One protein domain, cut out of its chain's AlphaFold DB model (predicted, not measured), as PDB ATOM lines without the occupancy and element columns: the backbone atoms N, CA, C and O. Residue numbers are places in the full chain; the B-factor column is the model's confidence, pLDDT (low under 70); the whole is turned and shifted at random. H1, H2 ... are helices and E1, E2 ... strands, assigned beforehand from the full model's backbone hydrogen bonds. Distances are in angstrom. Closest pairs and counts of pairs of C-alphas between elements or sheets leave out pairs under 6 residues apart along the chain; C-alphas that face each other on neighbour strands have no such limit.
ATOM      1  N   GLU A  22     286.140 295.225 162.628       30.62
ATOM      2  CA  GLU A  22     285.695 294.836 161.282       30.62
ATOM      3  C   GLU A  22     284.919 295.954 160.565       30.62
ATOM      4  O   GLU A  22     285.104 296.174 159.367       30.62
ATOM      5  N   ALA A  23     284.106 296.724 161.297       28.19
ATOM      6  CA  ALA A  23     283.374 297.862 160.743       28.19
ATOM      7  C   ALA A  23     284.302 299.061 160.467       28.19
ATOM      8  O   ALA A  23     284.115 299.759 159.472       28.19
ATOM      9  N   GLN A  24     285.343 299.268 161.283       30.00
ATOM     10  CA  GLN A  24     286.388 300.269 161.015       30.00
ATOM     11  C   GLN A  24     287.209 299.903 159.765       30.00
ATOM     12  O   GLN A  24     287.483 300.761 158.924       30.00
ATOM     13  N   TYR A  25     287.525 298.617 159.592       35.69
ATOM     14  CA  TYR A  25     288.263 298.101 158.435       35.69
ATOM     15  C   TYR A  25     287.467 298.215 157.121       35.69
ATOM     16  O   TYR A  25     288.014 298.596 156.082       35.69
ATOM     17  N   ALA A  26     286.161 297.929 157.163       36.12
ATOM     18  CA  ALA A  26     285.266 298.041 156.010       36.12
ATOM     19  C   ALA A  26     285.086 299.496 155.542       36.12
ATOM     20  O   ALA A  26     285.102 299.776 154.340       36.12
ATOM     21  N   VAL A  27     284.968 300.432 156.487       36.28
ATOM     22  CA  VAL A  27     284.895 301.869 156.201       36.28
ATOM     23  C   VAL A  27     286.205 302.370 155.589       36.28
ATOM     24  O   VAL A  27     286.165 303.018 154.545       36.28
ATOM     25  N   GLY A  28     287.359 301.992 156.150       43.09
ATOM     26  CA  GLY A  28     288.670 302.338 155.597       43.09
ATOM     27  C   GLY A  28     288.809 301.935 154.124       43.09
ATOM     28  O   GLY A  28     289.034 302.792 153.272       43.09
ATOM     29  N   ARG A  29     288.567 300.661 153.779       54.03
ATOM     30  CA  ARG A  29     288.668 300.167 152.386       54.03
ATOM     31  C   ARG A  29     287.717 300.867 151.407       54.03
ATOM     32  O   ARG A  29     288.097 301.107 150.261       54.03
ATOM     33  N   CYS A  30     286.509 301.223 151.844       54.50
ATOM     34  CA  CYS A  30     285.530 301.968 151.042       54.50
ATOM     35  C   CYS A  30     286.075 303.351 150.632       54.50
ATOM     36  O   CYS A  30     286.051 303.729 149.457       54.50
ATOM     37  N   VAL A  31     286.636 304.078 151.600       50.53
ATOM     38  CA  VAL A  31     287.221 305.416 151.431       50.53
ATOM     39  C   VAL A  31     288.450 305.375 150.525       50.53
ATOM     40  O   VAL A  31     288.544 306.167 149.582       50.53
ATOM     41  N   VAL A  32     289.338 304.397 150.739       61.69
ATOM     42  CA  VAL A  32     290.500 304.166 149.872       61.69
ATOM     43  C   VAL A  32     290.077 303.918 148.420       61.69
ATOM     44  O   VAL A  32     290.600 304.547 147.498       61.69
ATOM     45  N   THR A  33     289.104 303.030 148.214       66.75
ATOM     46  CA  THR A  33     288.646 302.630 146.878       66.75
ATOM     47  C   THR A  33     288.039 303.804 146.116       66.75
ATOM     48  O   THR A  33     288.408 304.055 144.972       66.75
ATOM     49  N   ARG A  34     287.186 304.607 146.764       65.25
ATOM     50  CA  ARG A  34     286.594 305.810 146.151       65.25
ATOM     51  C   ARG A  34     287.628 306.900 145.841       65.25
ATOM     52  O   ARG A  34     287.487 307.605 144.839       65.25
ATOM     53  N   GLY A  35     288.658 307.049 146.677       62.22
ATOM     54  CA  GLY A  35     289.771 307.973 146.430       62.22
ATOM     55  C   GLY A  35     290.610 307.562 145.217       62.22
ATOM     56  O   GLY A  35     290.916 308.401 144.359       62.22
ATOM     57  N   LEU A  36     290.907 306.264 145.108       72.94
ATOM     58  CA  LEU A  36     291.583 305.678 143.952       72.94
ATOM     59  C   LEU A  36     290.744 305.840 142.678       72.94
ATOM     60  O   LEU A  36     291.255 306.337 141.682       72.94
ATOM     61  N   GLU A  37     289.448 305.523 142.726       74.50
ATOM     62  CA  GLU A  37     288.508 305.710 141.614       74.50
ATOM     63  C   GLU A  37     288.494 307.142 141.071       74.50
ATOM     64  O   GLU A  37     288.562 307.348 139.861       74.50
ATOM     65  N   ARG A  38     288.392 308.147 141.950       65.75
ATOM     66  CA  ARG A  38     288.380 309.555 141.530       65.75
ATOM     67  C   ARG A  38     289.686 309.935 140.848       65.75
ATOM     68  O   ARG A  38     289.662 310.536 139.782       65.75
ATOM     69  N   THR A  39     290.809 309.570 141.451       69.19
ATOM     70  CA  THR A  39     292.110 309.983 140.924       69.19
ATOM     71  C   THR A  39     292.450 309.248 139.627       69.19
ATOM     72  O   THR A  39     292.993 309.859 138.711       69.19
ATOM     73  N   LEU A  40     292.069 307.972 139.513       78.56
ATOM     74  CA  LEU A  40     292.205 307.203 138.279       78.56
ATOM     75  C   LEU A  40     291.333 307.787 137.158       78.56
ATOM     76  O   LEU A  40     291.809 307.902 136.036       78.56
ATOM     77  N   ARG A  41     290.101 308.233 137.454       80.69
ATOM     78  CA  ARG A  41     289.248 308.949 136.482       80.69
ATOM     79  C   ARG A  41     289.847 310.274 136.018       80.69
ATOM     80  O   ARG A  41     289.816 310.563 134.824       80.69
ATOM     81  N   ASP A  42     290.415 311.059 136.929       71.19
ATOM     82  CA  ASP A  42     291.078 312.319 136.574       71.19
ATOM     83  C   ASP A  42     292.319 312.074 135.703       71.19
ATOM     84  O   ASP A  42     292.573 312.795 134.737       71.19
ATOM     85  N   PHE A  43     293.114 311.055 136.044       78.88
ATOM     86  CA  PHE A  43     294.280 310.666 135.256       78.88
ATOM     87  C   PHE A  43     293.873 310.135 133.877       78.88
ATOM     88  O   PHE A  43     294.408 310.607 132.880       78.88
ATOM     89  N   GLN A  44     292.863 309.265 133.806       88.25
ATOM     90  CA  GLN A  44     292.330 308.752 132.545       88.25
ATOM     91  C   GLN A  44     291.809 309.873 131.646       88.25
ATOM     92  O   GLN A  44     292.161 309.900 130.475       88.25
ATOM     93  N   THR A  45     291.053 310.833 132.187       82.56
ATOM     94  CA  THR A  45     290.570 311.995 131.419       82.56
ATOM     95  C   THR A  45     291.726 312.775 130.789       82.56
ATOM     96  O   THR A  45     291.656 313.150 129.621       82.56
ATOM     97  N   ARG A  46     292.812 313.002 131.539       79.50
ATOM     98  CA  ARG A  46     293.997 313.704 131.018       79.50
ATOM     99  C   ARG A  46     294.749 312.877 129.983       79.50
ATOM    100  O   ARG A  46     295.112 313.418 128.948       79.50
ATOM    101  N   ALA A  47     294.932 311.578 130.219       84.38
ATOM    102  CA  ALA A  47     295.566 310.680 129.255       84.38
ATOM    103  C   ALA A  47     294.752 310.596 127.954       84.38
ATOM    104  O   ALA A  47     295.307 310.701 126.867       84.38
ATOM    105  N   GLN A  48     293.424 310.524 128.047       87.62
ATOM    106  CA  GLN A  48     292.525 310.581 126.896       87.62
ATOM    107  C   GLN A  48     292.708 311.868 126.082       87.62
ATOM    108  O   GLN A  48     292.748 311.803 124.856       87.62
ATOM    109  N   GLN A  49     292.818 313.023 126.746       86.06
ATOM    110  CA  GLN A  49     293.027 314.321 126.090       86.06
ATOM    111  C   GLN A  49     294.425 314.454 125.478       86.06
ATOM    112  O   GLN A  49     294.563 315.034 124.405       86.06
ATOM    113  N   ALA A  50     295.447 313.931 126.155       84.56
ATOM    114  CA  ALA A  50     296.839 314.071 125.751       84.56
ATOM    115  C   ALA A  50     297.244 313.100 124.634       84.56
ATOM    116  O   ALA A  50     297.984 313.476 123.730       84.56
ATOM    117  N   ASN A  51     296.792 311.844 124.707       84.44
ATOM    118  CA  ASN A  51     297.295 310.763 123.856       84.44
ATOM    119  C   ASN A  51     296.228 309.729 123.448       84.44
ATOM    120  O   ASN A  51     296.554 308.681 122.893       84.44
ATOM    121  N   GLY A  52     294.952 310.005 123.720       89.69
ATOM    122  CA  GLY A  52     293.842 309.169 123.272       89.69
ATOM    123  C   GLY A  52     293.527 307.952 124.147       89.69
ATOM    124  O   GLY A  52     292.604 307.220 123.794       89.69
ATOM    125  N   THR A  53     294.238 307.716 125.259       93.00
ATOM    126  CA  THR A  53     294.067 306.508 126.099       93.00
ATOM    127  C   THR A  53     292.600 306.264 126.527       93.00
ATOM    128  O   THR A  53     292.092 307.015 127.370       93.00
ATOM    129  N   PRO A  54     291.941 305.182 126.045       94.62
ATOM    130  CA  PRO A  54     290.496 304.955 126.221       94.62
ATOM    131  C   PRO A  54     290.080 304.633 127.649       94.62
ATOM    132  O   PRO A  54     289.029 305.062 128.128       94.62
ATOM    133  N   GLY A  55     290.891 303.836 128.336       94.62
ATOM    134  CA  GLY A  55     290.528 303.324 129.636       94.62
ATOM    135  C   GLY A  55     291.670 302.619 130.347       94.62
ATOM    136  O   GLY A  55     292.686 302.253 129.756       94.62
ATOM    137  N   MET A  56     291.516 302.483 131.659       95.00
ATOM    138  CA  MET A  56     292.541 301.953 132.542       95.00
ATOM    139  C   MET A  56     291.986 301.395 133.853       95.00
ATOM    140  O   MET A  56     290.919 301.800 134.319       95.00
ATOM    141  N   ALA A  57     292.747 300.501 134.479       95.50
ATOM    142  CA  ALA A  57     292.487 299.946 135.800       95.50
ATOM    143  C   ALA A  57     293.739 300.021 136.683       95.50
ATOM    144  O   ALA A  57     294.861 299.920 136.198       95.50
ATOM    145  N   ALA A  58     293.548 300.171 137.991       93.56
ATOM    146  CA  ALA A  58     294.622 300.183 138.981       93.56
ATOM    147  C   ALA A  58     294.252 299.323 140.186       93.56
ATOM    148  O   ALA A  58     293.095 299.297 140.606       93.56
ATOM    149  N   THR A  59     295.236 298.658 140.785       94.06
ATOM    150  CA  THR A  59     295.104 298.016 142.093       94.06
ATOM    151  C   THR A  59     296.266 298.411 142.992       94.06
ATOM    152  O   THR A  59     297.426 298.185 142.661       94.06
ATOM    153  N   VAL A  60     295.938 298.985 144.148       90.44
ATOM    154  CA  VAL A  60     296.885 299.297 145.223       90.44
ATOM    155  C   VAL A  60     296.866 298.147 146.219       90.44
ATOM    156  O   VAL A  60     295.797 297.651 146.579       90.44
ATOM    157  N   PHE A  61     298.038 297.732 146.682       91.25
ATOM    158  CA  PHE A  61     298.212 296.649 147.644       91.25
ATOM    159  C   PHE A  61     299.328 296.981 148.634       91.25
ATOM    160  O   PHE A  61     300.189 297.821 148.377       91.25
ATOM    161  N   ASP A  62     299.310 296.326 149.784       89.25
ATOM    162  CA  ASP A  62     300.393 296.358 150.758       89.25
ATOM    163  C   ASP A  62     300.900 294.939 151.031       89.25
ATOM    164  O   ASP A  62     300.504 293.971 150.375       89.25
ATOM    165  N   LYS A  63     301.808 294.794 151.996       87.94
ATOM    166  CA  LYS A  63     302.341 293.484 152.392       87.94
ATOM    167  C   LYS A  63     301.275 292.496 152.904       87.94
ATOM    168  O   LYS A  63     301.577 291.304 152.966       87.94
ATOM    169  N   ASP A  64     300.089 292.967 153.294       86.31
ATOM    170  CA  ASP A  64     299.035 292.184 153.949       86.31
ATOM    171  C   ASP A  64     297.877 291.851 152.996       86.31
ATOM    172  O   ASP A  64     297.303 290.766 153.081       86.31
ATOM    173  N   GLY A  65     297.555 292.714 152.031       87.88
ATOM    174  CA  GLY A  65     296.559 292.402 151.006       87.88
ATOM    175  C   GLY A  65     296.481 293.404 149.862       87.88
ATOM    176  O   GLY A  65     297.099 294.466 149.868       87.88
ATOM    177  N   VAL A  66     295.606 293.099 148.901       89.50
ATOM    178  CA  VAL A  66     295.014 294.138 148.050       89.50
ATOM    179  C   VAL A  66     294.326 295.158 148.957       89.50
ATOM    180  O   VAL A  66     293.549 294.783 149.833       89.50
ATOM    181  N   VAL A  67     294.587 296.442 148.754       85.19
ATOM    182  CA  VAL A  67     293.972 297.534 149.514       85.19
ATOM    183  C   VAL A  67     292.727 298.031 148.782       85.19
ATOM    184  O   VAL A  67     291.659 298.098 149.390       85.19
ATOM    185  N   ALA A  68     292.852 298.330 147.486       84.62
ATOM    186  CA  ALA A  68     291.756 298.804 146.644       84.62
ATOM    187  C   ALA A  68     292.018 298.581 145.153       84.62
ATOM    188  O   ALA A  68     293.165 298.590 144.712       84.62
ATOM    189  N   THR A  69     290.934 298.487 144.386       89.12
ATOM    190  CA  THR A  69     290.942 298.376 142.924       89.12
ATOM    191  C   THR A  69     289.979 299.393 142.335       89.12
ATOM    192  O   THR A  69     288.881 299.571 142.855       89.12
ATOM    193  N   ALA A  70     290.368 300.037 141.240       89.00
ATOM    194  CA  ALA A  70     289.511 300.948 140.496       89.00
ATOM    195  C   ALA A  70     289.701 300.786 138.987       89.00
ATOM    196  O   ALA A  70     290.745 300.317 138.536       89.00
ATOM    197  N   ALA A  71     288.705 301.229 138.223       93.50
ATOM    198  CA  ALA A  71     288.766 301.356 136.773       93.50
ATOM    199  C   ALA A  71     288.140 302.685 136.322       93.50
ATOM    200  O   ALA A  71     287.294 303.252 137.022       93.50
ATOM    201  N   ALA A  72     288.585 303.194 135.177       91.94
ATOM    202  CA  ALA A  72     288.115 304.431 134.567       91.94
ATOM    203  C   ALA A  72     288.190 304.347 133.037       91.94
ATOM    204  O   ALA A  72     289.080 303.692 132.502       91.94
ATOM    205  N   GLY A  73     287.297 305.052 132.345       95.62
ATOM    206  CA  GLY A  73     287.213 305.033 130.886       95.62
ATOM    207  C   GLY A  73     286.430 303.836 130.344       95.62
ATOM    208  O   GLY A  73     285.587 303.262 131.042       95.62
ATOM    209  N   VAL A  74     286.692 303.482 129.087       96.75
ATOM    210  CA  VAL A  74     285.869 302.536 128.319       96.75
ATOM    211  C   VAL A  74     286.652 301.316 127.842       96.75
ATOM    212  O   VAL A  74     287.850 301.389 127.580       96.75
ATOM    213  N   ARG A  75     285.958 300.181 127.718       95.31
ATOM    214  CA  ARG A  75     286.448 298.913 127.161       95.31
ATOM    215  C   ARG A  75     286.748 299.018 125.677       95.31
ATOM    216  O   ARG A  75     287.681 298.366 125.223       95.31
ATOM    217  N   SER A  76     285.954 299.800 124.951       94.38
ATOM    218  CA  SER A  76     286.055 300.007 123.508       94.38
ATOM    219  C   SER A  76     285.595 301.414 123.148       94.38
ATOM    220  O   SER A  76     284.540 301.855 123.611       94.38
ATOM    221  N   LEU A  77     286.359 302.098 122.294       92.88
ATOM    222  CA  LEU A  77     285.943 303.368 121.695       92.88
ATOM    223  C   LEU A  77     284.725 303.216 120.765       92.88
ATOM    224  O   LEU A  77     283.998 304.187 120.579       92.88
ATOM    225  N   ASN A  78     284.465 302.019 120.227       93.06
ATOM    226  CA  ASN A  78     283.326 301.785 119.334       93.06
ATOM    227  C   ASN A  78     282.004 301.676 120.103       93.06
ATOM    228  O   ASN A  78     280.973 302.158 119.638       93.06
ATOM    229  N   THR A  79     282.018 301.030 121.274       91.31
ATOM    230  CA  THR A  79     280.796 300.757 122.052       91.31
ATOM    231  C   THR A  79     280.577 301.735 123.201       91.31
ATOM    232  O   THR A  79     279.447 301.908 123.652       91.31
ATOM    233  N   GLY A  80     281.644 302.361 123.709       91.81
ATOM    234  CA  GLY A  80     281.588 303.226 124.888       91.81
ATOM    235  C   GLY A  80     281.295 302.483 126.199       91.81
ATOM    236  O   GLY A  80     281.011 303.123 127.212       91.81
ATOM    237  N   GLU A  81     281.347 301.148 126.208       93.56
ATOM    238  CA  GLU A  81     281.106 300.349 127.413       93.56
ATOM    239  C   GLU A  81     282.129 300.668 128.504       93.56
ATOM    240  O   GLU A  81     283.330 300.671 128.250       93.56
ATOM    241  N   ALA A  82     281.677 300.899 129.737       94.56
ATOM    242  CA  ALA A  82     282.566 301.248 130.841       94.56
ATOM    243  C   ALA A  82     283.483 300.082 131.250       94.56
ATOM    244  O   ALA A  82     283.046 298.931 131.331       94.56
ATOM    245  N   LEU A  83     284.738 300.399 131.578       94.81
ATOM    246  CA  LEU A  83     285.645 299.451 132.226       94.81
ATOM    247  C   LEU A  83     285.211 299.132 133.659       94.81
ATOM    248  O   LEU A  83     284.689 299.980 134.386       94.81
ATOM    249  N   THR A  84     285.531 297.920 134.099       92.06
ATOM    250  CA  THR A  84     285.360 297.460 135.478       92.06
ATOM    251  C   THR A  84     286.681 296.977 136.069       92.06
ATOM    252  O   THR A  84     287.604 296.593 135.355       92.06
ATOM    253  N   GLY A  85     286.780 296.941 137.402       88.50
ATOM    254  CA  GLY A  85     287.973 296.428 138.090       88.50
ATOM    255  C   GLY A  85     288.241 294.928 137.887       88.50
ATOM    256  O   GLY A  85     289.302 294.450 138.282       88.50
ATOM    257  N   ASN A  86     287.299 294.197 137.282       91.75
ATOM    258  CA  ASN A  86     287.406 292.766 136.989       91.75
ATOM    259  C   ASN A  86     287.767 292.483 135.526       91.75
ATOM    260  O   ASN A  86     287.813 291.322 135.126       91.75
ATOM    261  N   ASP A  87     288.006 293.526 134.736       95.81
ATOM    262  CA  ASP A  87     288.398 293.382 133.345       95.81
ATOM    263  C   ASP A  87     289.853 292.913 133.253       95.81
ATOM    264  O   ASP A  87     290.709 293.282 134.067       95.81
ATOM    265  N   ASN A  88     290.130 292.066 132.265       96.06
ATOM    266  CA  ASN A  88     291.476 291.588 132.003       96.06
ATOM    267  C   ASN A  88     292.253 292.570 131.124       96.06
ATOM    268  O   ASN A  88     291.692 293.209 130.238       96.06
ATOM    269  N   GLN A 298     302.371 291.545 145.082       95.94
ATOM    270  CA  GLN A 298     302.419 291.556 146.540       95.94
ATOM    271  C   GLN A 298     303.467 290.585 147.095       95.94
ATOM    272  O   GLN A 298     304.146 290.908 148.071       95.94
ATOM    273  N   GLN A 299     303.607 289.391 146.522       95.31
ATOM    274  CA  GLN A 299     304.598 288.433 147.012       95.31
ATOM    275  C   GLN A 299     306.022 288.880 146.674       95.31
ATOM    276  O   GLN A 299     306.935 288.670 147.473       95.31
ATOM    277  N   LEU A 300     306.199 289.564 145.543       94.44
ATOM    278  CA  LEU A 300     307.454 290.209 145.159       94.44
ATOM    279  C   LEU A 300     307.799 291.381 146.099       94.44
ATOM    280  O   LEU A 300     308.934 291.496 146.571       94.44
ATOM    281  N   LEU A 301     306.806 292.184 146.492       93.81
ATOM    282  CA  LEU A 301     306.947 293.194 147.545       93.81
ATOM    283  C   LEU A 301     307.348 292.553 148.884       93.81
ATOM    284  O   LEU A 301     308.278 293.005 149.544       93.81
ATOM    285  N   ARG A 302     306.695 291.460 149.286       93.88
ATOM    286  CA  ARG A 302     307.050 290.732 150.513       93.88
ATOM    287  C   ARG A 302     308.481 290.193 150.452       93.88
ATOM    288  O   ARG A 302     309.227 290.374 151.412       93.88
ATOM    289  N   ALA A 303     308.890 289.603 149.331       92.19
ATOM    290  CA  ALA A 303     310.238 289.072 149.146       92.19
ATOM    291  C   ALA A 303     311.322 290.162 149.212       92.19
ATOM    292  O   ALA A 303     312.320 289.992 149.925       92.19
ATOM    293  N   SER A 304     311.110 291.308 148.556       90.44
ATOM    294  CA  SER A 304     312.031 292.458 148.631       90.44
ATOM    295  C   SER A 304     312.150 293.014 150.059       90.44
ATOM    296  O   SER A 304     313.232 293.407 150.487       90.44
ATOM    297  N   MET A 305     311.088 292.915 150.865       90.25
ATOM    298  CA  MET A 305     311.116 293.222 152.303       90.25
ATOM    299  C   MET A 305     311.746 292.116 153.173       90.25
ATOM    300  O   MET A 305     311.989 292.333 154.357       90.25
ATOM    301  N   GLY A 306     312.031 290.929 152.625       88.94
ATOM    302  CA  GLY A 306     312.518 289.766 153.386       88.94
ATOM    303  C   GLY A 306     311.450 288.978 154.125       88.94
ATOM    304  O   GLY A 306     311.771 288.217 155.034       88.94
ATOM    305  N   LEU A 307     310.186 289.175 153.772       89.31
ATOM    306  CA  LEU A 307     309.065 288.466 154.364       89.31
ATOM    307  C   LEU A 307     308.823 287.140 153.639       89.31
ATOM    308  O   LEU A 307     309.028 287.017 152.432       89.31
ATOM    309  N   SER A 308     308.335 286.153 154.394       88.00
ATOM    310  CA  SER A 308     307.926 284.855 153.852       88.00
ATOM    311  C   SER A 308     306.737 284.993 152.893       88.00
ATOM    312  O   SER A 308     305.856 285.833 153.105       88.00
ATOM    313  N   GLN A 309     306.707 284.176 151.842       91.69
ATOM    314  CA  GLN A 309     305.733 284.250 150.752       91.69
ATOM    315  C   GLN A 309     305.668 282.901 149.991       91.69
ATOM    316  O   GLN A 309     306.615 282.120 150.087       91.69
ATOM    317  N   PRO A 310     304.573 282.582 149.272       91.69
ATOM    318  CA  PRO A 310     304.295 281.226 148.778       91.69
ATOM    319  C   PRO A 310     304.934 280.860 147.425       91.69
ATOM    320  O   PRO A 310     304.860 279.699 147.011       91.69
ATOM    321  N   LEU A 311     305.516 281.820 146.701       91.81
ATOM    322  CA  LEU A 311     306.092 281.598 145.375       91.81
ATOM    323  C   LEU A 311     307.412 280.819 145.461       91.81
ATOM    324  O   LEU A 311     307.531 279.808 144.785       91.81
ATOM    325  N   ALA A 312     308.370 281.249 146.289       88.56
ATOM    326  CA  ALA A 312     309.715 280.665 146.440       88.56
ATOM    327  C   ALA A 312     310.395 281.163 147.736       88.56
ATOM    328  O   ALA A 312     309.851 282.015 148.447       88.56
ATOM    329  N   SER A 313     311.608 280.708 148.049       84.25
ATOM    330  CA  SER A 313     312.391 281.327 149.122       84.25
ATOM    331  C   SER A 313     312.644 282.821 148.855       84.25
ATOM    332  O   SER A 313     312.828 283.268 147.719       84.25
ATOM    333  N   ALA A 314     312.657 283.636 149.918       76.88
ATOM    334  CA  ALA A 314     312.928 285.071 149.791       76.88
ATOM    335  C   ALA A 314     314.331 285.340 149.217       76.88
ATOM    336  O   ALA A 314     314.523 286.331 148.521       76.88
ATOM    337  N   ALA A 315     315.295 284.447 149.472       76.00
ATOM    338  CA  ALA A 315     316.636 284.523 148.901       76.00
ATOM    339  C   ALA A 315     316.616 284.346 147.374       76.00
ATOM    340  O   ALA A 315     317.201 285.167 146.671       76.00
ATOM    341  N   ALA A 316     315.885 283.347 146.862       79.81
ATOM    342  CA  ALA A 316     315.763 283.110 145.423       79.81
ATOM    343  C   ALA A 316     315.111 284.292 144.685       79.81
ATOM    344  O   ALA A 316     315.527 284.642 143.585       79.81
ATOM    345  N   LEU A 317     314.117 284.949 145.297       83.38
ATOM    346  CA  LEU A 317     313.445 286.092 144.667       83.38
ATOM    347  C   LEU A 317     314.181 287.423 144.830       83.38
ATOM    348  O   LEU A 317     314.049 288.285 143.966       83.38
ATOM    349  N   ARG A 318     314.951 287.623 145.907       79.81
ATOM    350  CA  ARG A 318     315.700 288.875 146.114       79.81
ATOM    351  C   ARG A 318     316.712 289.133 145.005       79.81
ATOM    352  O   ARG A 318     316.789 290.260 144.526       79.81
ATOM    353  N   GLY A 319     317.389 288.083 144.542       81.75
ATOM    354  CA  GLY A 319     318.330 288.173 143.426       81.75
ATOM    355  C   GLY A 319     317.692 288.635 142.110       81.75
ATOM    356  O   GLY A 319     318.408 289.084 141.226       81.75
ATOM    357  N   LEU A 320     316.360 288.585 141.969       84.88
ATOM    358  CA  LEU A 320     315.677 289.089 140.774       84.88
ATOM    359  C   LEU A 320     315.682 290.625 140.693       84.88
ATOM    360  O   LEU A 320     315.644 291.170 139.593       84.88
ATOM    361  N   PHE A 321     315.736 291.322 141.834       86.12
ATOM    362  CA  PHE A 321     315.720 292.790 141.891       86.12
ATOM    363  C   PHE A 321     317.112 293.422 141.790       86.12
ATOM    364  O   PHE A 321     317.216 294.633 141.585       86.12
ATOM    365  N   GLU A 322     318.165 292.628 141.987       85.31
ATOM    366  CA  GLU A 322     319.550 293.088 141.929       85.31
ATOM    367  C   GLU A 322     319.928 293.358 140.467       85.31
ATOM    368  O   GLU A 322     319.906 292.432 139.657       85.31
ATOM    369  N   PRO A 323     320.230 294.610 140.085       84.44
ATOM    370  CA  PRO A 323     320.520 294.928 138.698       84.44
ATOM    371  C   PRO A 323     321.887 294.379 138.279       84.44
ATOM    372  O   PRO A 323     322.869 294.471 139.019       84.44
ATOM    373  N   VAL A 324     321.958 293.852 137.058       84.44
ATOM    374  CA  VAL A 324     323.215 293.564 136.356       84.44
ATOM    375  C   VAL A 324     323.311 294.578 135.226       84.44
ATOM    376  O   VAL A 324     322.666 294.398 134.205       84.44
ATOM    377  N   GLY A 325     324.066 295.660 135.413       84.62
ATOM    378  CA  GLY A 325     323.958 296.834 134.539       84.62
ATOM    379  C   GLY A 325     322.760 297.694 134.942       84.62
ATOM    380  O   GLY A 325     322.645 298.053 136.114       84.62
ATOM    381  N   ASP A 326     321.868 297.988 133.997       83.00
ATOM    382  CA  ASP A 326     320.719 298.880 134.204       83.00
ATOM    383  C   ASP A 326     319.441 298.129 134.615       83.00
ATOM    384  O   ASP A 326     318.526 298.720 135.193       83.00
ATOM    385  N   LEU A 327     319.368 296.818 134.342       88.19
ATOM    386  CA  LEU A 327     318.179 295.996 134.584       88.19
ATOM    387  C   LEU A 327     318.455 294.820 135.531       88.19
ATOM    388  O   LEU A 327     319.481 294.139 135.446       88.19
ATOM    389  N   GLY A 328     317.481 294.541 136.394       90.31
ATOM    390  CA  GLY A 328     317.316 293.275 137.102       90.31
ATOM    391  C   GLY A 328     316.697 292.186 136.217       90.31
ATOM    392  O   GLY A 328     316.458 292.370 135.018       90.31
ATOM    393  N   ALA A 329     316.402 291.029 136.811       91.00
ATOM    394  CA  ALA A 329     315.888 289.878 136.078       91.00
ATOM    395  C   ALA A 329     314.533 290.193 135.424       91.00
ATOM    396  O   ALA A 329     313.633 290.762 136.038       91.00
ATOM    397  N   GLY A 330     314.379 289.828 134.153       88.75
ATOM    398  CA  GLY A 330     313.162 290.112 133.393       88.75
ATOM    399  C   GLY A 330     313.015 291.549 132.915       88.75
ATOM    400  O   GLY A 330     312.108 291.786 132.125       88.75
ATOM    401  N   GLY A 331     313.888 292.480 133.321       88.44
ATOM    402  CA  GLY A 331     313.768 293.909 133.006       88.44
ATOM    403  C   GLY A 331     313.300 294.781 134.175       88.44
ATOM    404  O   GLY A 331     312.855 295.900 133.946       88.44
ATOM    405  N   ILE A 332     313.354 294.278 135.416       91.31
ATOM    406  CA  ILE A 332     313.007 295.067 136.607       91.31
ATOM    407  C   ILE A 332     313.982 296.231 136.749       91.31
ATOM    408  O   ILE A 332     315.190 296.023 136.788       91.31
ATOM    409  N   VAL A 333     313.462 297.445 136.895       90.56
ATOM    410  CA  VAL A 333     314.274 298.627 137.173       90.56
ATOM    411  C   VAL A 333     314.203 298.937 138.661       90.56
ATOM    412  O   VAL A 333     313.123 299.008 139.247       90.56
ATOM    413  N   THR A 334     315.360 299.150 139.283       89.69
ATOM    414  CA  THR A 334     315.456 299.597 140.676       89.69
ATOM    415  C   THR A 334     315.999 301.020 140.696       89.69
ATOM    416  O   THR A 334     317.160 301.242 140.368       89.69
ATOM    417  N   SER A 335     315.172 301.988 141.097       86.44
ATOM    418  CA  SER A 335     315.547 303.409 141.138       86.44
ATOM    419  C   SER A 335     315.107 304.084 142.442       86.44
ATOM    420  O   SER A 335     314.411 303.487 143.268       86.44
ATOM    421  N   ARG A 336     315.531 305.337 142.655       84.31
ATOM    422  CA  ARG A 336     315.030 306.200 143.732       84.31
ATOM    423  C   ARG A 336     313.965 307.150 143.197       84.31
ATOM    424  O   ARG A 336     314.287 308.222 142.706       84.31
ATOM    425  N   ILE A 337     312.696 306.800 143.381       72.19
ATOM    426  CA  ILE A 337     311.564 307.654 142.998       72.19
ATOM    427  C   ILE A 337     311.078 308.375 144.253       72.19
ATOM    428  O   ILE A 337     310.805 307.740 145.273       72.19
ATOM    429  N   THR A 338     310.995 309.709 144.224       70.31
ATOM    430  CA  THR A 338     310.629 310.536 145.400       70.31
ATOM    431  C   THR A 338     311.483 310.240 146.651       70.31
ATOM    432  O   THR A 338     311.002 310.229 147.783       70.31
ATOM    433  N   GLY A 339     312.769 309.930 146.449       77.44
ATOM    434  CA  GLY A 339     313.718 309.612 147.524       77.44
ATOM    435  C   GLY A 339     313.608 308.195 148.110       77.44
ATOM    436  O   GLY A 339     314.356 307.870 149.036       77.44
ATOM    437  N   ARG A 340     312.729 307.333 147.583       80.56
ATOM    438  CA  ARG A 340     312.528 305.951 148.051       80.56
ATOM    439  C   ARG A 340     312.988 304.944 147.014       80.56
ATOM    440  O   ARG A 340     312.781 305.152 145.826       80.56
ATOM    441  N   THR A 341     313.581 303.844 147.472       87.62
ATOM    442  CA  THR A 341     313.872 302.703 146.600       87.62
ATOM    443  C   THR A 341     312.562 302.122 146.087       87.62
ATOM    444  O   THR A 341     311.728 301.674 146.879       87.62
ATOM    445  N   THR A 342     312.420 302.122 144.769       88.31
ATOM    446  CA  THR A 342     311.258 301.610 144.058       88.31
ATOM    447  C   THR A 342     311.735 300.607 143.022       88.31
ATOM    448  O   THR A 342     312.576 300.933 142.184       88.31
ATOM    449  N   HIS A 343     311.187 299.396 143.085       91.19
ATOM    450  CA  HIS A 343     311.278 298.442 141.988       91.19
ATOM    451  C   HIS A 343     310.090 298.703 141.077       91.19
ATOM    452  O   HIS A 343     308.952 298.659 141.548       91.19
ATOM    453  N   PHE A 344     310.332 299.013 139.812       89.50
ATOM    454  CA  PHE A 344     309.258 299.203 138.853       89.50
ATOM    455  C   PHE A 344     309.494 298.408 137.581       89.50
ATOM    456  O   PHE A 344     310.621 298.038 137.242       89.50
ATOM    457  N   PHE A 345     308.396 298.119 136.900       91.00
ATOM    458  CA  PHE A 345     308.390 297.359 135.668       91.00
ATOM    459  C   PHE A 345     307.300 297.893 134.740       91.00
ATOM    460  O   PHE A 345     306.230 298.287 135.205       91.00
ATOM    461  N   GLU A 346     307.574 297.885 133.438       89.94
ATOM    462  CA  GLU A 346     306.670 298.334 132.379       89.94
ATOM    463  C   GLU A 346     306.473 297.209 131.354       89.94
ATOM    464  O   GLU A 346     307.404 296.480 130.997       89.94
ATOM    465  N   GLY A 347     305.246 297.042 130.870       91.19
ATOM    466  CA  GLY A 347     304.909 296.049 129.866       91.19
ATOM    467  C   GLY A 347     303.930 296.589 128.843       91.19
ATOM    468  O   GLY A 347     302.852 297.037 129.195       91.19
ATOM    469  N   SER A 348     304.266 296.472 127.560       89.06
ATOM    470  CA  SER A 348     303.360 296.817 126.463       89.06
ATOM    471  C   SER A 348     303.227 295.658 125.487       89.06
ATOM    472  O   SER A 348     304.190 294.928 125.238       89.06
ATOM    473  N   THR A 349     302.027 295.495 124.941       84.81
ATOM    474  CA  THR A 349     301.757 294.657 123.765       84.81
ATOM    475  C   THR A 349     301.345 295.503 122.566       84.81
ATOM    476  O   THR A 349     300.782 294.963 121.627       84.81
ATOM    477  N   GLY A 350     301.517 296.830 122.591       81.19
ATOM    478  CA  GLY A 350     301.009 297.745 121.556       81.19
ATOM    479  C   GLY A 350     299.495 297.991 121.612       81.19
ATOM    480  O   GLY A 350     299.042 299.088 121.298       81.19
ATOM    481  N   GLY A 351     298.729 297.006 122.085       85.38
ATOM    482  CA  GLY A 351     297.289 297.091 122.336       85.38
ATOM    483  C   GLY A 351     296.890 297.312 123.791       85.38
ATOM    484  O   GLY A 351     295.729 297.580 124.082       85.38
ATOM    485  N   SER A 352     297.844 297.176 124.706       89.56
ATOM    486  CA  SER A 352     297.677 297.382 126.139       89.56
ATOM    487  C   SER A 352     299.021 297.764 126.742       89.56
ATOM    488  O   SER A 352     300.069 297.394 126.201       89.56
ATOM    489  N   HIS A 353     298.977 298.490 127.852       92.38
ATOM    490  CA  HIS A 353     300.144 298.907 128.605       92.38
ATOM    491  C   HIS A 353     299.909 298.622 130.087       92.38
ATOM    492  O   HIS A 353     298.856 298.966 130.606       92.38
ATOM    493  N   ALA A 354     300.863 298.012 130.776       93.94
ATOM    494  CA  ALA A 354     300.808 297.669 132.185       93.94
ATOM    495  C   ALA A 354     302.077 298.135 132.910       93.94
ATOM    496  O   ALA A 354     303.154 298.218 132.323       93.94
ATOM    497  N   PHE A 355     301.919 298.460 134.187       92.94
ATOM    498  CA  PHE A 355     302.970 298.935 135.070       92.94
ATOM    499  C   PHE A 355     302.843 298.266 136.435       92.94
ATOM    500  O   PHE A 355     301.730 298.046 136.931       92.94
ATOM    501  N   SER A 356     303.977 298.039 137.092       93.56
ATOM    502  CA  SER A 356     304.040 297.692 138.510       93.56
ATOM    503  C   SER A 356     305.086 298.537 139.223       93.56
ATOM    504  O   SER A 356     306.153 298.810 138.681       93.56
ATOM    505  N   PHE A 357     304.761 298.979 140.437       91.62
ATOM    506  CA  PHE A 357     305.648 299.737 141.316       91.62
ATOM    507  C   PHE A 357     305.593 299.116 142.704       91.62
ATOM    508  O   PHE A 357     304.519 299.014 143.299       91.62
ATOM    509  N   LEU A 358     306.746 298.729 143.237       92.44
ATOM    510  CA  LEU A 358     306.915 298.159 144.566       92.44
ATOM    511  C   LEU A 358     307.830 299.082 145.366       92.44
ATOM    512  O   LEU A 358     308.950 299.360 144.942       92.44
ATOM    513  N   VAL A 359     307.381 299.526 146.538       90.50
ATOM    514  CA  VAL A 359     308.165 300.381 147.441       90.50
ATOM    515  C   VAL A 359     308.372 299.645 148.762       90.50
ATOM    516  O   VAL A 359     307.557 299.783 149.686       90.50
ATOM    517  N   PRO A 360     309.457 298.855 148.890       89.88
ATOM    518  CA  PRO A 360     309.666 297.974 150.037       89.88
ATOM    519  C   PRO A 360     309.739 298.732 151.363       89.88
ATOM    520  O   PRO A 360     309.161 298.298 152.357       89.88
ATOM    521  N   THR A 361     310.370 299.912 151.377       86.00
ATOM    522  CA  THR A 361     310.499 300.749 152.586       86.00
ATOM    523  C   THR A 361     309.155 301.254 153.105       86.00
ATOM    524  O   THR A 361     309.015 301.543 154.291       86.00
ATOM    525  N   ALA A 362     308.162 301.372 152.224       80.00
ATOM    526  CA  ALA A 362     306.799 301.731 152.581       80.00
ATOM    527  C   ALA A 362     305.911 300.495 152.777       80.00
ATOM    528  O   ALA A 362     304.863 300.605 153.410       80.00
ATOM    529  N   GLY A 363     306.303 299.328 152.262       88.81
ATOM    530  CA  GLY A 363     305.478 298.124 152.249       88.81
ATOM    531  C   GLY A 363     304.211 298.291 151.412       88.81
ATOM    532  O   GLY A 363     303.170 297.761 151.791       88.81
ATOM    533  N   ILE A 364     304.290 299.058 150.321       87.12
ATOM    534  CA  ILE A 364     303.175 299.327 149.408       87.12
ATOM    535  C   ILE A 364     303.585 299.046 147.965       87.12
ATOM    536  O   ILE A 364     304.745 299.235 147.601       87.12
ATOM    537  N   GLY A 365     302.622 298.638 147.150       90.88
ATOM    538  CA  GLY A 365     302.770 298.590 145.710       90.88
ATOM    539  C   GLY A 365     301.494 298.984 144.975       90.88
ATOM    540  O   GLY A 365     300.402 299.065 145.548       90.88
ATOM    541  N   VAL A 366     301.651 299.259 143.688       91.44
ATOM    542  CA  VAL A 366     300.552 299.534 142.767       91.44
ATOM    543  C   VAL A 366     300.821 298.831 141.448       91.44
ATOM    544  O   VAL A 366     301.928 298.889 140.919       91.44
ATOM    545  N   VAL A 367     299.795 298.162 140.932       94.88
ATOM    546  CA  VAL A 367     299.737 297.712 139.540       94.88
ATOM    547  C   VAL A 367     298.692 298.526 138.804       94.88
ATOM    548  O   VAL A 367     297.663 298.902 139.377       94.88
ATOM    549  N   PHE A 368     298.950 298.809 137.541       92.00
ATOM    550  CA  PHE A 368     298.087 299.632 136.714       92.00
ATOM    551  C   PHE A 368     298.177 299.178 135.259       92.00
ATOM    552  O   PHE A 368     299.258 298.808 134.817       92.00
ATOM    553  N   ALA A 369     297.070 299.217 134.520       95.25
ATOM    554  CA  ALA A 369     297.061 298.919 133.095       95.25
ATOM    555  C   ALA A 369     296.058 299.773 132.313       95.25
ATOM    556  O   ALA A 369     295.000 300.118 132.837       95.25
ATOM    557  N   SER A 370     296.370 300.068 131.051       94.81
ATOM    558  CA  SER A 370     295.500 300.686 130.050       94.81
ATOM    559  C   SER A 370     295.229 299.737 128.882       94.81
ATOM    560  O   SER A 370     296.033 298.858 128.559       94.81
ATOM    561  N   ASN A 371     294.088 299.916 128.218       94.31
ATOM    562  CA  ASN A 371     293.697 299.148 127.028       94.31
ATOM    563  C   ASN A 371     294.169 299.790 125.709       94.31
ATOM    564  O   ASN A 371     293.512 299.656 124.679       94.31
ATOM    565  N   SER A 372     295.306 300.483 125.751       90.44
ATOM    566  CA  SER A 372     296.070 300.979 124.603       90.44
ATOM    567  C   SER A 372     297.557 300.751 124.872       90.44
ATOM    568  O   SER A 372     297.968 300.752 126.030       90.44
ATOM    569  N   GLY A 373     298.379 300.549 123.838       82.12
ATOM    570  CA  GLY A 373     299.831 300.386 124.022       82.12
ATOM    571  C   GLY A 373     300.608 301.687 124.197       82.12
ATOM    572  O   GLY A 373     301.798 301.639 124.517       82.12
ATOM    573  N   VAL A 374     299.956 302.836 124.002       83.88
ATOM    574  CA  VAL A 374     300.539 304.158 124.259       83.88
ATOM    575  C   VAL A 374     300.779 304.305 125.756       83.88
ATOM    576  O   VAL A 374     299.888 304.021 126.556       83.88
ATOM    577  N   ASN A 375     301.979 304.741 126.139       86.69
ATOM    578  CA  ASN A 375     302.277 305.023 127.536       86.69
ATOM    579  C   ASN A 375     301.367 306.182 128.010       86.69
ATOM    580  O   ASN A 375     301.467 307.295 127.482       86.69
ATOM    581  N   PRO A 376     300.482 305.953 129.000       83.31
ATOM    582  CA  PRO A 376     299.444 306.914 129.358       83.31
ATOM    583  C   PRO A 376     299.975 308.154 130.088       83.31
ATOM    584  O   PRO A 376     299.215 309.102 130.275       83.31
ATOM    585  N   PHE A 377     301.253 308.183 130.483       81.75
ATOM    586  CA  PHE A 377     301.888 309.356 131.093       81.75
ATOM    587  C   PHE A 377     302.314 310.409 130.061       81.75
ATOM    588  O   PHE A 377     302.471 311.577 130.422       81.75
ATOM    589  N   ILE A 378     302.461 310.035 128.782       77.81
ATOM    590  CA  ILE A 378     302.885 310.954 127.716       77.81
ATOM    591  C   ILE A 378     301.865 312.090 127.571       77.81
ATOM    592  O   ILE A 378     300.686 311.843 127.314       77.81
ATOM    593  N   GLY A 379     302.330 313.333 127.735       67.69
ATOM    594  CA  GLY A 379     301.507 314.546 127.667       67.69
ATOM    595  C   GLY A 379     300.631 314.798 128.902       67.69
ATOM    596  O   GLY A 379     299.890 315.777 128.932       67.69
ATOM    597  N   VAL A 380     300.717 313.939 129.925       67.31
ATOM    598  CA  VAL A 380     300.069 314.134 131.234       67.31
ATOM    599  C   VAL A 380     301.079 314.547 132.304       67.31
ATOM    600  O   VAL A 380     300.719 315.268 133.235       67.31
ATOM    601  N   ALA A 381     302.321 314.084 132.177       65.19
ATOM    602  CA  ALA A 381     303.446 314.435 133.030       65.19
ATOM    603  C   ALA A 381     304.603 314.973 132.174       65.19
ATOM    604  O   ALA A 381     304.769 314.545 131.029       65.19
ATOM    605  N   ASP A 382     305.389 315.895 132.736       55.28
ATOM    606  CA  ASP A 382     306.518 316.528 132.039       55.28
ATOM    607  C   ASP A 382     307.637 315.517 131.757       55.28
ATOM    608  O   ASP A 382     308.284 315.562 130.709       55.28
ATOM    609  N   THR A 383     307.822 314.555 132.666       61.97
ATOM    610  CA  THR A 383     308.745 313.434 132.502       61.97
ATOM    611  C   THR A 383     308.104 312.097 132.880       61.97
ATOM    612  O   THR A 383     307.086 312.018 133.575       61.97
ATOM    613  N   GLN A 384     308.728 311.004 132.440       63.03
ATOM    614  CA  GLN A 384     308.333 309.647 132.827       63.03
ATOM    615  C   GLN A 384     308.490 309.423 134.344       63.03
ATOM    616  O   GLN A 384     307.636 308.787 134.961       63.03
ATOM    617  N   GLU A 385     309.516 310.017 134.967       66.00
ATOM    618  CA  GLU A 385     309.702 309.981 136.424       66.00
ATOM    619  C   GLU A 385     308.585 310.713 137.178       66.00
ATOM    620  O   GLU A 385     308.120 310.211 138.204       66.00
ATOM    621  N   ASP A 386     308.086 311.837 136.655       61.69
ATOM    622  CA  ASP A 386     306.943 312.554 137.239       61.69
ATOM    623  C   ASP A 386     305.658 311.723 137.167       61.69
ATOM    624  O   ASP A 386     304.872 311.681 138.121       61.69
ATOM    625  N   GLY A 387     305.465 310.994 136.064       64.00
ATOM    626  CA  GLY A 387     304.388 310.013 135.926       64.00
ATOM    627  C   GLY A 387     304.468 308.913 136.990       64.00
ATOM    628  O   GLY A 387     303.465 308.563 137.621       64.00
ATOM    629  N   TYR A 388     305.672 308.418 137.273       70.75
ATOM    630  CA  TYR A 388     305.896 307.414 138.313       70.75
ATOM    631  C   TYR A 388     305.688 307.972 139.723       70.75
ATOM    632  O   TYR A 388     305.049 307.327 140.561       70.75
ATOM    633  N   ALA A 389     306.163 309.190 139.986       65.75
ATOM    634  CA  ALA A 389     305.930 309.893 141.241       65.75
ATOM    635  C   ALA A 389     304.428 310.115 141.488       65.75
ATOM    636  O   ALA A 389     303.948 309.920 142.609       65.75
ATOM    637  N   LEU A 390     303.662 310.437 140.439       65.06
ATOM    638  CA  LEU A 390     302.207 310.564 140.501       65.06
ATOM    639  C   LEU A 390     301.535 309.247 140.915       65.06
ATOM    640  O   LEU A 390     300.676 309.259 141.801       65.06
ATOM    641  N   MET A 391     301.940 308.116 140.327       66.94
ATOM    642  CA  MET A 391     301.417 306.790 140.689       66.94
ATOM    643  C   MET A 391     301.799 306.371 142.108       66.94
ATOM    644  O   MET A 391     300.993 305.764 142.821       66.94
ATOM    645  N   MET A 392     302.989 306.760 142.566       68.75
ATOM    646  CA  MET A 392     303.394 306.513 143.943       68.75
ATOM    647  C   MET A 392     302.602 307.346 144.948       68.75
ATOM    648  O   MET A 392     302.101 306.811 145.941       68.75
ATOM    649  N   ALA A 393     302.401 308.632 144.664       63.00
ATOM    650  CA  ALA A 393     301.548 309.496 145.473       63.00
ATOM    651  C   ALA A 393     300.104 308.969 145.531       63.00
ATOM    652  O   ALA A 393     299.448 309.038 146.571       63.00
ATOM    653  N   LEU A 394     299.620 308.404 144.426       60.44
ATOM    654  CA  LEU A 394     298.336 307.716 144.309       60.44
ATOM    655  C   LEU A 394     298.220 306.516 145.255       60.44
ATOM    656  O   LEU A 394     297.260 306.440 146.026       60.44
ATOM    657  N   ALA A 395     299.205 305.617 145.238       61.12
ATOM    658  CA  ALA A 395     299.250 304.460 146.127       61.12
ATOM    659  C   ALA A 395     299.291 304.890 147.605       61.12
ATOM    660  O   ALA A 395     298.536 304.382 148.437       61.12
ATOM    661  N   GLU A 396     300.112 305.888 147.942       64.06
ATOM    662  CA  GLU A 396     300.224 306.385 149.315       64.06
ATOM    663  C   GLU A 396     298.950 307.070 149.821       64.06
ATOM    664  O   GLU A 396     298.543 306.842 150.963       64.06
ATOM    665  N   ARG A 397     298.297 307.882 148.979       55.72
ATOM    666  CA  ARG A 397     297.006 308.514 149.297       55.72
ATOM    667  C   ARG A 397     295.913 307.477 149.492       55.72
ATOM    668  O   ARG A 397     295.137 307.589 150.441       55.72
ATOM    669  N   ALA A 398     295.889 306.459 148.629       50.88
ATOM    670  CA  ALA A 398     294.982 305.335 148.756       50.88
ATOM    671  C   ALA A 398     295.174 304.663 150.125       50.88
ATOM    672  O   ALA A 398     294.235 304.619 150.906       50.88
ATOM    673  N   ARG A 399     296.390 304.261 150.508       55.53
ATOM    674  CA  ARG A 399     296.638 303.598 151.804       55.53
ATOM    675  C   ARG A 399     296.160 304.381 153.034       55.53
ATOM    676  O   ARG A 399     295.768 303.768 154.022       55.53
ATOM    677  N   ARG A 400     296.210 305.713 153.007       49.41
ATOM    678  CA  ARG A 400     295.840 306.547 154.163       49.41
ATOM    679  C   ARG A 400     294.330 306.769 154.320       49.41
ATOM    680  O   ARG A 400     293.937 307.408 155.287       49.41
ATOM    681  N   GLY A 401     293.484 306.273 153.409       40.41
ATOM    682  CA  GLY A 401     292.041 306.547 153.481       40.41
ATOM    683  C   GLY A 401     291.720 308.028 153.293       40.41
ATOM    684  O   GLY A 401     290.762 308.538 153.859       40.41
ATOM    685  N   VAL A 402     292.526 308.746 152.513       36.19
ATOM    686  CA  VAL A 402     292.355 310.188 152.340       36.19
ATOM    687  C   VAL A 402     291.448 310.445 151.146       36.19
ATOM    688  O   VAL A 402     291.874 310.375 149.992       36.19
ATOM    689  N   LEU A 403     290.178 310.757 151.416       32.00
ATOM    690  CA  LEU A 403     289.287 311.328 150.410       32.00
ATOM    691  C   LEU A 403     289.543 312.830 150.294       32.00
ATOM    692  O   LEU A 403     289.266 313.602 151.205       32.00
ATOM    693  N   VAL A 404     289.994 313.249 149.117       33.03
ATOM    694  CA  VAL A 404     289.981 314.652 148.700       33.03
ATOM    695  C   VAL A 404     288.577 314.976 148.212       33.03
ATOM    696  O   VAL A 404     288.258 314.661 147.068       33.03
ATOM    697  N   ALA A 405     287.714 315.551 149.052       26.27
ATOM    698  CA  ALA A 405     286.394 316.020 148.629       26.27
ATOM    699  C   ALA A 405     286.544 317.123 147.568       26.27
ATOM    700  O   ALA A 405     287.226 318.119 147.799       26.27
ATOM    701  N   ARG A 406     285.912 316.927 146.404       29.22
ATOM    702  CA  ARG A 406     285.796 317.929 145.339       29.22
ATOM    703  C   ARG A 406     284.323 318.190 145.064       29.22
ATOM    704  O   ARG A 406     283.535 317.246 145.002       29.22
ATOM    705  N   SER A 407     283.978 319.464 144.915       26.05
ATOM    706  CA  SER A 407     282.682 319.905 144.395       26.05
ATOM    707  C   SER A 407     282.469 319.362 142.977       26.05
ATOM    708  O   SER A 407     283.427 319.298 142.205       26.05
TER     709      SER A 407
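AT A GLANCE: This is residues 22 to 88 and 298 to 407 of the 769 residues of the protein "Autotransporter domain-containing protein" of Sphingomonas sp. IBVSS2 (UniProt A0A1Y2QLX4). A twisted sheet of six strands is covered on one face by two helices, the long H1 over its E2 and E1 side and H4 crossing farther along it, while short H2 sits on the other face with H3 beyond it. H1 reaches past the sheet with residues 22 to 27, and the tail with E7 comes back beside H1. The printed part has 177 residues with four named helices and seven named strands, along the chain H1 E1 E2 H2 H3 E3 E4 E5 E6 H4 E7; the sheet's order is E2 E1 E6 E5 E4 E3, antiparallel throughout. The class is mixed, helices and strands, and the whole is compact, with a radius of gyration of the C-alphas of 16.4 A and spans of 47 by 43 by 29 A.

HOW THE PARTS SIT: Begin with E1, residues 55 to 62, and E6, residues 364 to 370, inner strands where N 59 and O 367 are 2.8 A apart, within hydrogen-bond range. E2, residues 66 to 73, an edge strand, makes a hairpin with E1; look at N 58 and O 70, 2.9 A. On the other side of E6, E3, residues 333 to 337, E4, residues 340 to 348, and E5, residues 353 to 359, form with E6 a meander, each strand the antiparallel neighbour of the one before; N 355 and O 368 are 2.8 A apart, N 345 and O 356 2.9 A, N 335 and O 342 3.0 A. Three layers result from helices on both faces: H1, residues 22 to 51, and H4, residues 384 to 399, on one, and H2, residues 298 to 304, on the other. H1 lies over E2 and E1 at a height over the sheet of 5.6 A, its closest C-alphas to E2 being Thr 33 and Ala 68, 4.9 A. H4 runs across the strands, only just, at 60.0 degrees to E6 on the local plane. H1 and H4 touch at Val 32 and Ala 398, C-alphas 4.8 A apart, through residues 32 to 39 and 394 to 399 alone, with a shallow tilt of 22 degrees, opposite ways. H2 touches H3, residues 314 to 318, which is not on the sheet; their closest C-alphas, Ala 303 and Ala 314, are 4.9 A apart. In H1, H2, H3 and H4 every O i to N i+4 pair is within hydrogen-bond range.

IN THESE COORDINATES: Find C-alpha 55 at (290.528, 303.324, 129.636); from there E1 runs 24.3 A to residue 62. E4 is 25.2 A long, E2 21.8 A, E6 20.9 A and E5 20.5 A. H1 begins at C-alpha 22, (285.695, 294.836, 161.282), and runs 42.3 A; H4 runs 23.1 A. E7, residues 403 to 405, pairs with no named strand and ends at (286.394, 316.020, 148.629); its Leu 403 and Gly 35 of H1 have C-alphas 5.2 A apart.

THE WHOLE: The C-alphas farthest apart, Ala 316 and Ser 407, are 49.5 A apart. Residues 89 to 297 are not printed, and C-alphas 88 and 298 are 18.2 A apart across the cut. The links H3 to E3 and E6 to H4 are long. Mean pLDDT of the printed part is 79.2; it is under 70 at residues 22 to 35, 38 to 39, 379 to 387 and 389 to 407.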